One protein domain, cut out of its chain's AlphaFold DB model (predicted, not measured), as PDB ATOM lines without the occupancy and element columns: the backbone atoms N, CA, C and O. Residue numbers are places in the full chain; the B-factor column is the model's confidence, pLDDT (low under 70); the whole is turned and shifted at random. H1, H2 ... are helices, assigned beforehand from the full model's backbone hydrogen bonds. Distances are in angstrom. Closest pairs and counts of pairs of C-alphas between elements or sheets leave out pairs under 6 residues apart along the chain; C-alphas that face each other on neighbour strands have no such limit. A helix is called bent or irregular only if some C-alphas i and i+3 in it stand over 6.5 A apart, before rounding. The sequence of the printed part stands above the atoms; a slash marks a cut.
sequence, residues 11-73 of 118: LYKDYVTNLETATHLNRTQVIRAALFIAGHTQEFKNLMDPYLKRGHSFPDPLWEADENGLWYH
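This is residues 11 to 73 of the 118 residues of an uncharacterized protein of Alkalihalobacillus krulwichiae (UniProt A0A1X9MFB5). Three helices make an open U: H2 is the base, H1 makes a corner with one end of it, and H3 rises from beyond the other end on the same side as H1. From H3 the chain swings out in a long loop and folds back on the other side of H2, where the one-turn helix H4 packs on it; residues 50 to 56 stick out at the far end of the loop. The printed part has 63 residues, with four named helices in the order H1, H2, H3, H4 and no named strand: the class is all helix. The whole is loose, with a radius of gyration of the C-alphas of 14.0 A, and only just flat, with spans of 43 by 28 by 15 A.

H2, residues 27 to 38, is 16.6 A from first to last C-alpha and begins with C-alpha 27 at (2.566, 21.886, 205.131). H1, residues 11 to 22, has the same length of 16.6 A; its C-alpha 11 is at (7.459, 16.291, 217.755). H3, residues 42 to 51, is 14.8 A long and irregular: C-alphas 47 and 50 are 7.2 A apart. H4, residues 69 to 72, is 5.2 A long and ends with C-alpha 72 at (-1.897, 17.513, 195.831).

H2 touches H1 with residues 27 to 31 alone, and H1 touches H2 with residues 16 to 20 alone; the closest C-alphas are those of Glu 20 and Arg 27, 5.7 A apart. Their lines are only just about perpendicular, at 71 degrees. H2 and H4 touch, with the C-alphas of Arg 32 and Trp 71 the closest at 5.2 A. H2 and H3 are close but not clearly touching, with one pair of C-alphas within 8 A; the closest are those of Ala 38 and Phe 44, 5.6 A apart. The lines of H2 and H3 are about perpendicular, at 81 degrees. H3 touches no helix, and it is apart from H1 and from H4; H1 and H4 are apart too. In H1 and H2 every O i to N i+4 pair is within hydrogen-bond range, in H3 4 of 6 are, and H4 is too short for such a pair.

The two C-alphas farthest apart are those of Thr 21 and Gly 55, 43.2 A. The printed part has no cut. The links from H1 to H2 and from H2 to H3 are tight, with 4 and 3 residues; the link from H3 to H4, residues 52 to 68, is long. Residues 50 to 56 stand free, of which 50 and 51 belong to H3. The mean pLDDT of the printed part is 94.0, and no printed residue is under 70.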
ATOM      1  N   LEU A  11       6.667  17.277 218.500       96.75
ATOM      2  CA  LEU A  11       7.459  16.291 217.755       96.75
ATOM      3  C   LEU A  11       6.915  16.064 216.337       96.75
ATOM      4  O   LEU A  11       7.673  15.989 215.367       96.75
ATOM      5  N   TYR A  12       5.590  15.986 216.196       94.75
ATOM      6  CA  TYR A  12       4.960  15.821 214.888       94.75
ATOM      7  C   TYR A  12       5.027  17.113 214.068       94.75
ATOM      8  O   TYR A  12       5.245  17.076 212.856       94.75
ATOM      9  N   LYS A  13       4.893  18.270 214.727       94.88
ATOM     10  CA  LYS A  13       5.059  19.585 214.098       94.88
ATOM     11  C   LYS A  13       6.426  19.734 213.445       94.88
ATOM     12  O   LYS A  13       6.504  20.172 212.293       94.88
ATOM     13  N   ASP A  14       7.476  19.388 214.175       96.81
ATOM     14  CA  ASP A  14       8.851  19.530 213.714       96.81
ATOM     15  C   ASP A  14       9.120  18.568 212.558       96.81
ATOM     16  O   ASP A  14       9.673  18.974 211.537       96.81
ATOM     17  N   TYR A  15       8.616  17.334 212.641       96.69
ATOM     18  CA  TYR A  15       8.670  16.382 211.532       96.69
ATOM     19  C   TYR A  15       8.018  16.925 210.249       96.69
ATOM     20  O   TYR A  15       8.646  16.929 209.188       96.69
ATOM     21  N   VAL A  16       6.786  17.440 210.334       95.62
ATOM     22  CA  VAL A  16       6.082  18.009 209.171       95.62
ATOM     23  C   VAL A  16       6.810  19.242 208.625       95.62
ATOM     24  O   VAL A  16       6.893  19.417 207.411       95.62
ATOM     25  N   THR A  17       7.369  20.080 209.498       95.75
ATOM     26  CA  THR A  17       8.146  21.270 209.101       95.75
ATOM     27  C   THR A  17       9.439  20.880 208.379       95.75
ATOM     28  O   THR A  17       9.810  21.489 207.373       95.75
ATOM     29  N   ASN A  18      10.104  19.822 208.843       97.19
ATOM     30  CA  ASN A  18      11.293  19.286 208.193       97.19
ATOM     31  C   ASN A  18      10.959  18.696 206.815       97.19
ATOM     32  O   ASN A  18      11.698  18.933 205.863       97.19
ATOM     33  N   LEU A  19       9.823  18.000 206.670       97.00
ATOM     34  CA  LEU A  19       9.344  17.519 205.366       97.00
ATOM     35  C   LEU A  19       9.014  18.658 204.397       97.00
ATOM     36  O   LEU A  19       9.374  18.590 203.225       97.00
ATOM     37  N   GLU A  20       8.350  19.708 204.878       95.50
ATOM     38  CA  GLU A  20       8.075  20.921 204.099       95.50
ATOM     39  C   GLU A  20       9.378  21.575 203.612       95.50
ATOM     40  O   GLU A  20       9.463  22.002 202.468       95.50
ATOM     41  N   THR A  21      10.426  21.581 204.439       96.56
ATOM     42  CA  THR A  21      11.742  22.123 204.057       96.56
ATOM     43  C   THR A  21      12.485  21.221 203.061       96.56
ATOM     44  O   THR A  21      13.217  21.710 202.204       96.56
ATOM     45  N   ALA A  22      12.311  19.902 203.168       97.62
ATOM     46  CA  ALA A  22      12.991  18.911 202.333       97.62
ATOM     47  C   ALA A  22      12.292  18.638 200.988       97.62
ATOM     48  O   ALA A  22      12.836  17.920 200.149       97.62
ATOM     49  N   THR A  23      11.086  19.167 200.778       96.44
ATOM     50  CA  THR A  23      10.274  18.911 199.583       96.44
ATOM     51  C   THR A  23       9.774  20.217 198.969       96.44
ATOM     52  O   THR A  23       9.907  21.291 199.540       96.44
ATOM     53  N   HIS A  24       9.166  20.143 197.785       95.75
ATOM     54  CA  HIS A  24       8.455  21.283 197.192       95.75
ATOM     55  C   HIS A  24       7.004  21.404 197.688       95.75
ATOM     56  O   HIS A  24       6.221  22.171 197.125       95.75
ATOM     57  N   LEU A  25       6.621  20.612 198.693       95.44
ATOM     58  CA  LEU A  25       5.266  20.572 199.222       95.44
ATOM     59  C   LEU A  25       5.122  21.562 200.371       95.44
ATOM     60  O   LEU A  25       5.979  21.647 201.247       95.44
ATOM     61  N   ASN A  26       3.988  22.253 200.419       92.81
ATOM     62  CA  ASN A  26       3.634  23.020 201.607       92.81
ATOM     63  C   ASN A  26       3.096  22.102 202.716       92.81
ATOM     64  O   ASN A  26       2.613  20.993 202.464       92.81
ATOM     65  N   ARG A  27       3.087  22.604 203.954       91.69
ATOM     66  CA  ARG A  27       2.566  21.886 205.131       91.69
ATOM     67  C   ARG A  27       1.207  21.228 204.921       91.69
ATOM     68  O   ARG A  27       0.966  20.112 205.371       91.69
ATOM     69  N   THR A  28       0.301  21.933 204.249       91.75
ATOM     70  CA  THR A  28      -1.062  21.441 204.042       91.75
ATOM     71  C   THR A  28      -1.071  20.266 203.069       91.75
ATOM     72  O   THR A  28      -1.782  19.296 203.309       91.75
ATOM     73  N   GLN A  29      -0.262  20.314 202.008       93.25
ATOM     74  CA  GLN A  29      -0.088  19.205 201.069       93.25
ATOM     75  C   GLN A  29       0.540  17.990 201.751       93.25
ATOM     76  O   GLN A  29       0.047  16.886 201.554       93.25
ATOM     77  N   VAL A  30       1.549  18.187 202.606       94.88
ATOM     78  CA  VAL A  30       2.162  17.097 203.389       94.88
ATOM     79  C   VAL A  30       1.121  16.407 204.274       94.88
ATOM     80  O   VAL A  30       0.993  15.185 204.252       94.88
ATOM     81  N   ILE A  31       0.322  17.185 205.010       93.38
ATOM     82  CA  ILE A  31      -0.729  16.636 205.880       93.38
ATOM     83  C   ILE A  31      -1.809  15.922 205.053       93.38
ATOM     84  O   ILE A  31      -2.246  14.833 205.425       93.38
ATOM     85  N   ARG A  32      -2.230  16.493 203.918       92.81
ATOM     86  CA  ARG A  32      -3.194  15.839 203.018       92.81
ATOM     87  C   ARG A  32      -2.648  14.529 202.464       92.81
ATOM     88  O   ARG A  32      -3.388  13.557 202.458       92.81
ATOM     89  N   ALA A  33      -1.382  14.492 202.047       94.38
ATOM     90  CA  ALA A  33      -0.735  13.282 201.545       94.38
ATOM     91  C   ALA A  33      -0.725  12.177 202.607       94.38
ATOM     92  O   ALA A  33      -1.097  11.040 202.326       94.38
ATOM     93  N   ALA A  34      -0.366  12.527 203.847       94.00
ATOM     94  CA  ALA A  34      -0.357  11.590 204.964       94.00
ATOM     95  C   ALA A  34      -1.754  11.006 205.234       94.00
ATOM     96  O   ALA A  34      -1.897   9.796 205.393       94.00
ATOM     97  N   LEU A  35      -2.795  11.845 205.238       92.44
ATOM     98  CA  LEU A  35      -4.179  11.392 205.420       92.44
ATOM     99  C   LEU A  35      -4.693  10.573 204.230       92.44
ATOM    100  O   LEU A  35      -5.450   9.624 204.420       92.44
ATOM    101  N   PHE A  36      -4.278  10.933 203.018       94.75
ATOM    102  CA  PHE A  36      -4.653  10.245 201.789       94.75
ATOM    103  C   PHE A  36      -4.136   8.808 201.778       94.75
ATOM    104  O   PHE A  36      -4.917   7.878 201.577       94.75
ATOM    105  N   ILE A  37      -2.845   8.613 202.070       95.44
ATOM    106  CA  ILE A  37      -2.255   7.272 202.084       95.44
ATOM    107  C   ILE A  37      -2.707   6.454 203.297       95.44
ATOM    108  O   ILE A  37      -2.840   5.239 203.189       95.44
ATOM    109  N   ALA A  38      -3.010   7.099 204.431       94.44
ATOM    110  CA  ALA A  38      -3.466   6.420 205.643       94.44
ATOM    111  C   ALA A  38      -4.709   5.543 205.411       94.44
ATOM    112  O   ALA A  38      -4.814   4.471 205.995       94.44
ATOM    113  N   GLY A  39      -5.620   5.934 204.513       92.12
ATOM    114  CA  GLY A  39      -6.780   5.104 204.154       92.12
ATOM    115  C   GLY A  39      -6.416   3.742 203.541       92.12
ATOM    116  O   GLY A  39      -7.195   2.795 203.633       92.12
ATOM    117  N   HIS A  40      -5.219   3.625 202.961       94.31
ATOM    118  CA  HIS A  40      -4.732   2.419 202.289       94.31
ATOM    119  C   HIS A  40      -3.756   1.593 203.131       94.31
ATOM    120  O   HIS A  40      -3.479   0.447 202.776       94.31
ATOM    121  N   THR A  41      -3.216   2.134 204.226       94.75
ATOM    122  CA  THR A  41      -2.168   1.450 204.995       94.75
ATOM    123  C   THR A  41      -2.741   0.527 206.063       94.75
ATOM    124  O   THR A  41      -3.709   0.843 206.764       94.75
ATOM    125  N   GLN A  42      -2.112  -0.638 206.228       94.44
ATOM    126  CA  GLN A  42      -2.507  -1.583 207.269       94.44
ATOM    127  C   GLN A  42      -2.126  -1.058 208.657       94.44
ATOM    128  O   GLN A  42      -2.845  -1.294 209.622       94.44
ATOM    129  N   GLU A  43      -1.042  -0.292 208.759       96.12
ATOM    130  CA  GLU A  43      -0.600   0.369 209.985       96.12
ATOM    131  C   GLU A  43      -1.682   1.300 210.530       96.12
ATOM    132  O   GLU A  43      -1.959   1.294 211.730       96.12
ATOM    133  N   PHE A  44      -2.341   2.060 209.650       95.31
ATOM    134  CA  PHE A  44      -3.445   2.923 210.050       95.31
ATOM    135  C   PHE A  44      -4.661   2.110 210.501       95.31
ATOM    136  O   PHE A  44      -5.229   2.401 211.553       95.31
ATOM    137  N   LYS A  45      -5.027   1.051 209.768       94.44
ATOM    138  CA  LYS A  45      -6.116   0.142 210.170       94.44
ATOM    139  C   LYS A  45      -5.849  -0.474 211.547       94.44
ATOM    140  O   LYS A  45      -6.719  -0.431 212.409       94.44
ATOM    141  N   ASN A  46      -4.627  -0.945 211.792       95.62
ATOM    142  CA  ASN A  46      -4.210  -1.505 213.078       95.62
ATOM    143  C   ASN A  46      -4.266  -0.463 214.206       95.62
ATOM    144  O   ASN A  46      -4.671  -0.785 215.320       95.62
ATOM    145  N   LEU A  47      -3.891   0.791 213.927       96.38
ATOM    146  CA  LEU A  47      -3.986   1.887 214.895       96.38
ATOM    147  C   LEU A  47      -5.447   2.209 215.258       96.38
ATOM    148  O   LEU A  47      -5.727   2.593 216.392       96.38
ATOM    149  N   MET A  48      -6.368   2.071 214.301       95.94
ATOM    150  CA  MET A  48      -7.791   2.369 214.483       95.94
ATOM    151  C   MET A  48      -8.605   1.191 215.046       95.94
ATOM    152  O   MET A  48      -9.678   1.424 215.600       95.94
ATOM    153  N   ASP A  49      -8.115  -0.047 214.936       95.19
ATOM    154  CA  ASP A  49      -8.827  -1.281 215.323       95.19
ATOM    155  C   ASP A  49      -9.382  -1.268 216.758       95.19
ATOM    156  O   ASP A  49     -10.576  -1.534 216.931       95.19
ATOM    157  N   PRO A  50      -8.631  -0.817 217.784       96.44
ATOM    158  CA  PRO A  50      -9.150  -0.748 219.152       96.44
ATOM    159  C   PRO A  50     -10.333   0.217 219.329       96.44
ATOM    160  O   PRO A  50     -11.041   0.154 220.336       96.44
ATOM    161  N   TYR A  51     -10.539   1.128 218.378       96.50
ATOM    162  CA  TYR A  51     -11.586   2.150 218.401       96.50
ATOM    163  C   TYR A  51     -12.772   1.800 217.488       96.50
ATOM    164  O   TYR A  51     -13.730   2.578 217.390       96.50
ATOM    165  N   LEU A  52     -12.735   0.642 216.822       95.88
ATOM    166  CA  LEU A  52     -13.806   0.179 215.949       95.88
ATOM    167  C   LEU A  52     -15.042  -0.199 216.776       95.88
ATOM    168  O   LEU A  52     -14.988  -0.965 217.740       95.88
ATOM    169  N   LYS A  53     -16.202   0.344 216.402       96.00
ATOM    170  CA  LYS A  53     -17.466   0.016 217.074       96.00
ATOM    171  C   LYS A  53     -17.867  -1.427 216.767       96.00
ATOM    172  O   LYS A  53     -17.704  -1.911 215.648       96.00
ATOM    173  N   ARG A  54     -18.476  -2.096 217.751       94.12
ATOM    174  CA  ARG A  54     -18.950  -3.479 217.614       94.12
ATOM    175  C   ARG A  54     -19.904  -3.618 216.422       94.12
ATOM    176  O   ARG A  54     -20.924  -2.939 216.370       94.12
ATOM    177  N   GLY A  55     -19.589  -4.541 215.514       92.81
ATOM    178  CA  GLY A  55     -20.410  -4.829 214.333       92.81
ATOM    179  C   GLY A  55     -20.193  -3.878 213.151       92.81
ATOM    180  O   GLY A  55     -20.978  -3.913 212.207       92.81
ATOM    181  N   HIS A  56     -19.163  -3.030 213.183       94.00
ATOM    182  CA  HIS A  56     -18.738  -2.245 212.024       94.00
ATOM    183  C   HIS A  56     -17.429  -2.780 211.453       94.00
ATOM    184  O   HIS A  56     -16.616  -3.347 212.176       94.00
ATOM    185  N   SER A  57     -17.245  -2.593 210.149       93.19
ATOM    186  CA  SER A  57     -15.981  -2.788 209.442       93.19
ATOM    187  C   SER A  57     -15.358  -1.432 209.115       93.19
ATOM    188  O   SER A  57     -16.038  -0.401 209.139       93.19
ATOM    189  N   PHE A  58     -14.068  -1.426 208.785       92.25
ATOM    190  CA  PHE A  58     -13.451  -0.237 208.207       92.25
ATOM    191  C   PHE A  58     -14.093   0.099 206.857       92.25
ATOM    192  O   PHE A  58     -14.409  -0.820 206.099       92.25
ATOM    193  N   PRO A  59     -14.306   1.391 206.555       92.88
ATOM    194  CA  PRO A  59     -14.668   1.802 205.212       92.88
ATOM    195  C   PRO A  59     -13.471   1.606 204.281       92.88
ATOM    196  O   PRO A  59     -12.336   1.915 204.655       92.88
ATOM    197  N   ASP A  60     -13.736   1.142 203.065       91.19
ATOM    198  CA  ASP A  60     -12.731   1.153 202.011       91.19
ATOM    199  C   ASP A  60     -12.639   2.564 201.407       91.19
ATOM    200  O   ASP A  60     -13.673   3.217 201.199       91.19
ATOM    201  N   PRO A  61     -11.421   3.080 201.165       93.44
ATOM    202  CA  PRO A  61     -11.249   4.351 200.478       93.44
ATOM    203  C   PRO A  61     -11.862   4.263 199.075       93.44
ATOM    204  O   PRO A  61     -11.668   3.290 198.357       93.44
ATOM    205  N   LEU A  62     -12.621   5.295 198.695       93.81
ATOM    206  CA  LEU A  62     -13.237   5.400 197.364       93.81
ATOM    207  C   LEU A  62     -12.279   5.962 196.303       93.81
ATOM    208  O   LEU A  62     -12.670   6.107 195.148       93.81
ATOM    209  N   TRP A  63     -11.075   6.349 196.719       93.75
ATOM    210  CA  TRP A  63     -10.001   6.815 195.855       93.75
ATOM    211  C   TRP A  63      -8.937   5.733 195.736       93.75
ATOM    212  O   TRP A  63      -8.786   4.911 196.641       93.75
ATOM    213  N   GLU A  64      -8.184   5.765 194.645       92.75
ATOM    214  CA  GLU A  64      -7.046   4.869 194.439       92.75
ATOM    215  C   GLU A  64      -5.759   5.483 194.995       92.75
ATOM    216  O   GLU A  64      -5.610   6.704 195.074       92.75
ATOM    217  N   ALA A  65      -4.793   4.641 195.368       90.69
ATOM    218  CA  ALA A  65      -3.541   5.099 195.979       90.69
ATOM    219  C   ALA A  65      -2.650   5.924 195.022       90.69
ATOM    220  O   ALA A  65      -1.751   6.632 195.476       90.69
ATOM    221  N   ASP A  66      -2.886   5.841 193.712       90.25
ATOM    222  CA  ASP A  66      -2.187   6.594 192.667       90.25
ATOM    223  C   ASP A  66      -2.917   7.886 192.250       90.25
ATOM    224  O   ASP A  66      -2.371   8.680 191.474       90.25
ATOM    225  N   GLU A  67      -4.103   8.161 192.812       90.81
ATOM    226  CA  GLU A  67      -4.926   9.336 192.505       90.81
ATOM    227  C   GLU A  67      -4.391  10.618 193.182       90.81
ATOM    228  O   GLU A  67      -5.048  11.297 193.979       90.81
ATOM    229  N   ASN A  68      -3.153  10.986 192.838       88.88
ATOM    230  CA  ASN A  68      -2.393  12.057 193.485       88.88
ATOM    231  C   ASN A  68      -3.067  13.435 193.422       88.88
ATOM    232  O   ASN A  68      -2.818  14.299 194.266       88.88
ATOM    233  N   GLY A  69      -3.948  13.646 192.442       89.56
ATOM    234  CA  GLY A  69      -4.666  14.904 192.271       89.56
ATOM    235  C   GLY A  69      -5.530  15.286 193.478       89.56
ATOM    236  O   GLY A  69      -5.703  16.478 193.735       89.56
ATOM    237  N   LEU A  70      -6.030  14.306 194.243       88.19
ATOM    238  CA  LEU A  70      -6.937  14.546 195.371       88.19
ATOM    239  C   LEU A  70      -6.254  15.177 196.587       88.19
ATOM    240  O   LEU A  70      -6.864  15.999 197.274       88.19
ATOM    241  N   TRP A  71      -4.999  14.815 196.860       91.44
ATOM    242  CA  TRP A  71      -4.247  15.368 197.988       91.44
ATOM    243  C   TRP A  71      -3.349  16.538 197.571       91.44
ATOM    244  O   TRP A  71      -3.124  17.453 198.371       91.44
ATOM    245  N   TYR A  72      -2.864  16.535 196.325       91.94
ATOM    246  CA  TYR A  72      -1.897  17.513 195.831       91.94
ATOM    247  C   TYR A  72      -2.532  18.870 195.506       91.94
ATOM    248  O   TYR A  72      -1.991  19.918 195.884       91.94
ATOM    249  N   HIS A  73      -3.697  18.869 194.850       88.81
ATOM    250  CA  HIS A  73      -4.398  20.094 194.478       88.81
ATOM    251  C   HIS A  73      -5.429  20.475 195.537       88.81
ATOM    252  O   HIS A  73      -6.281  19.685 195.936       88.81
TER     253      HIS A  73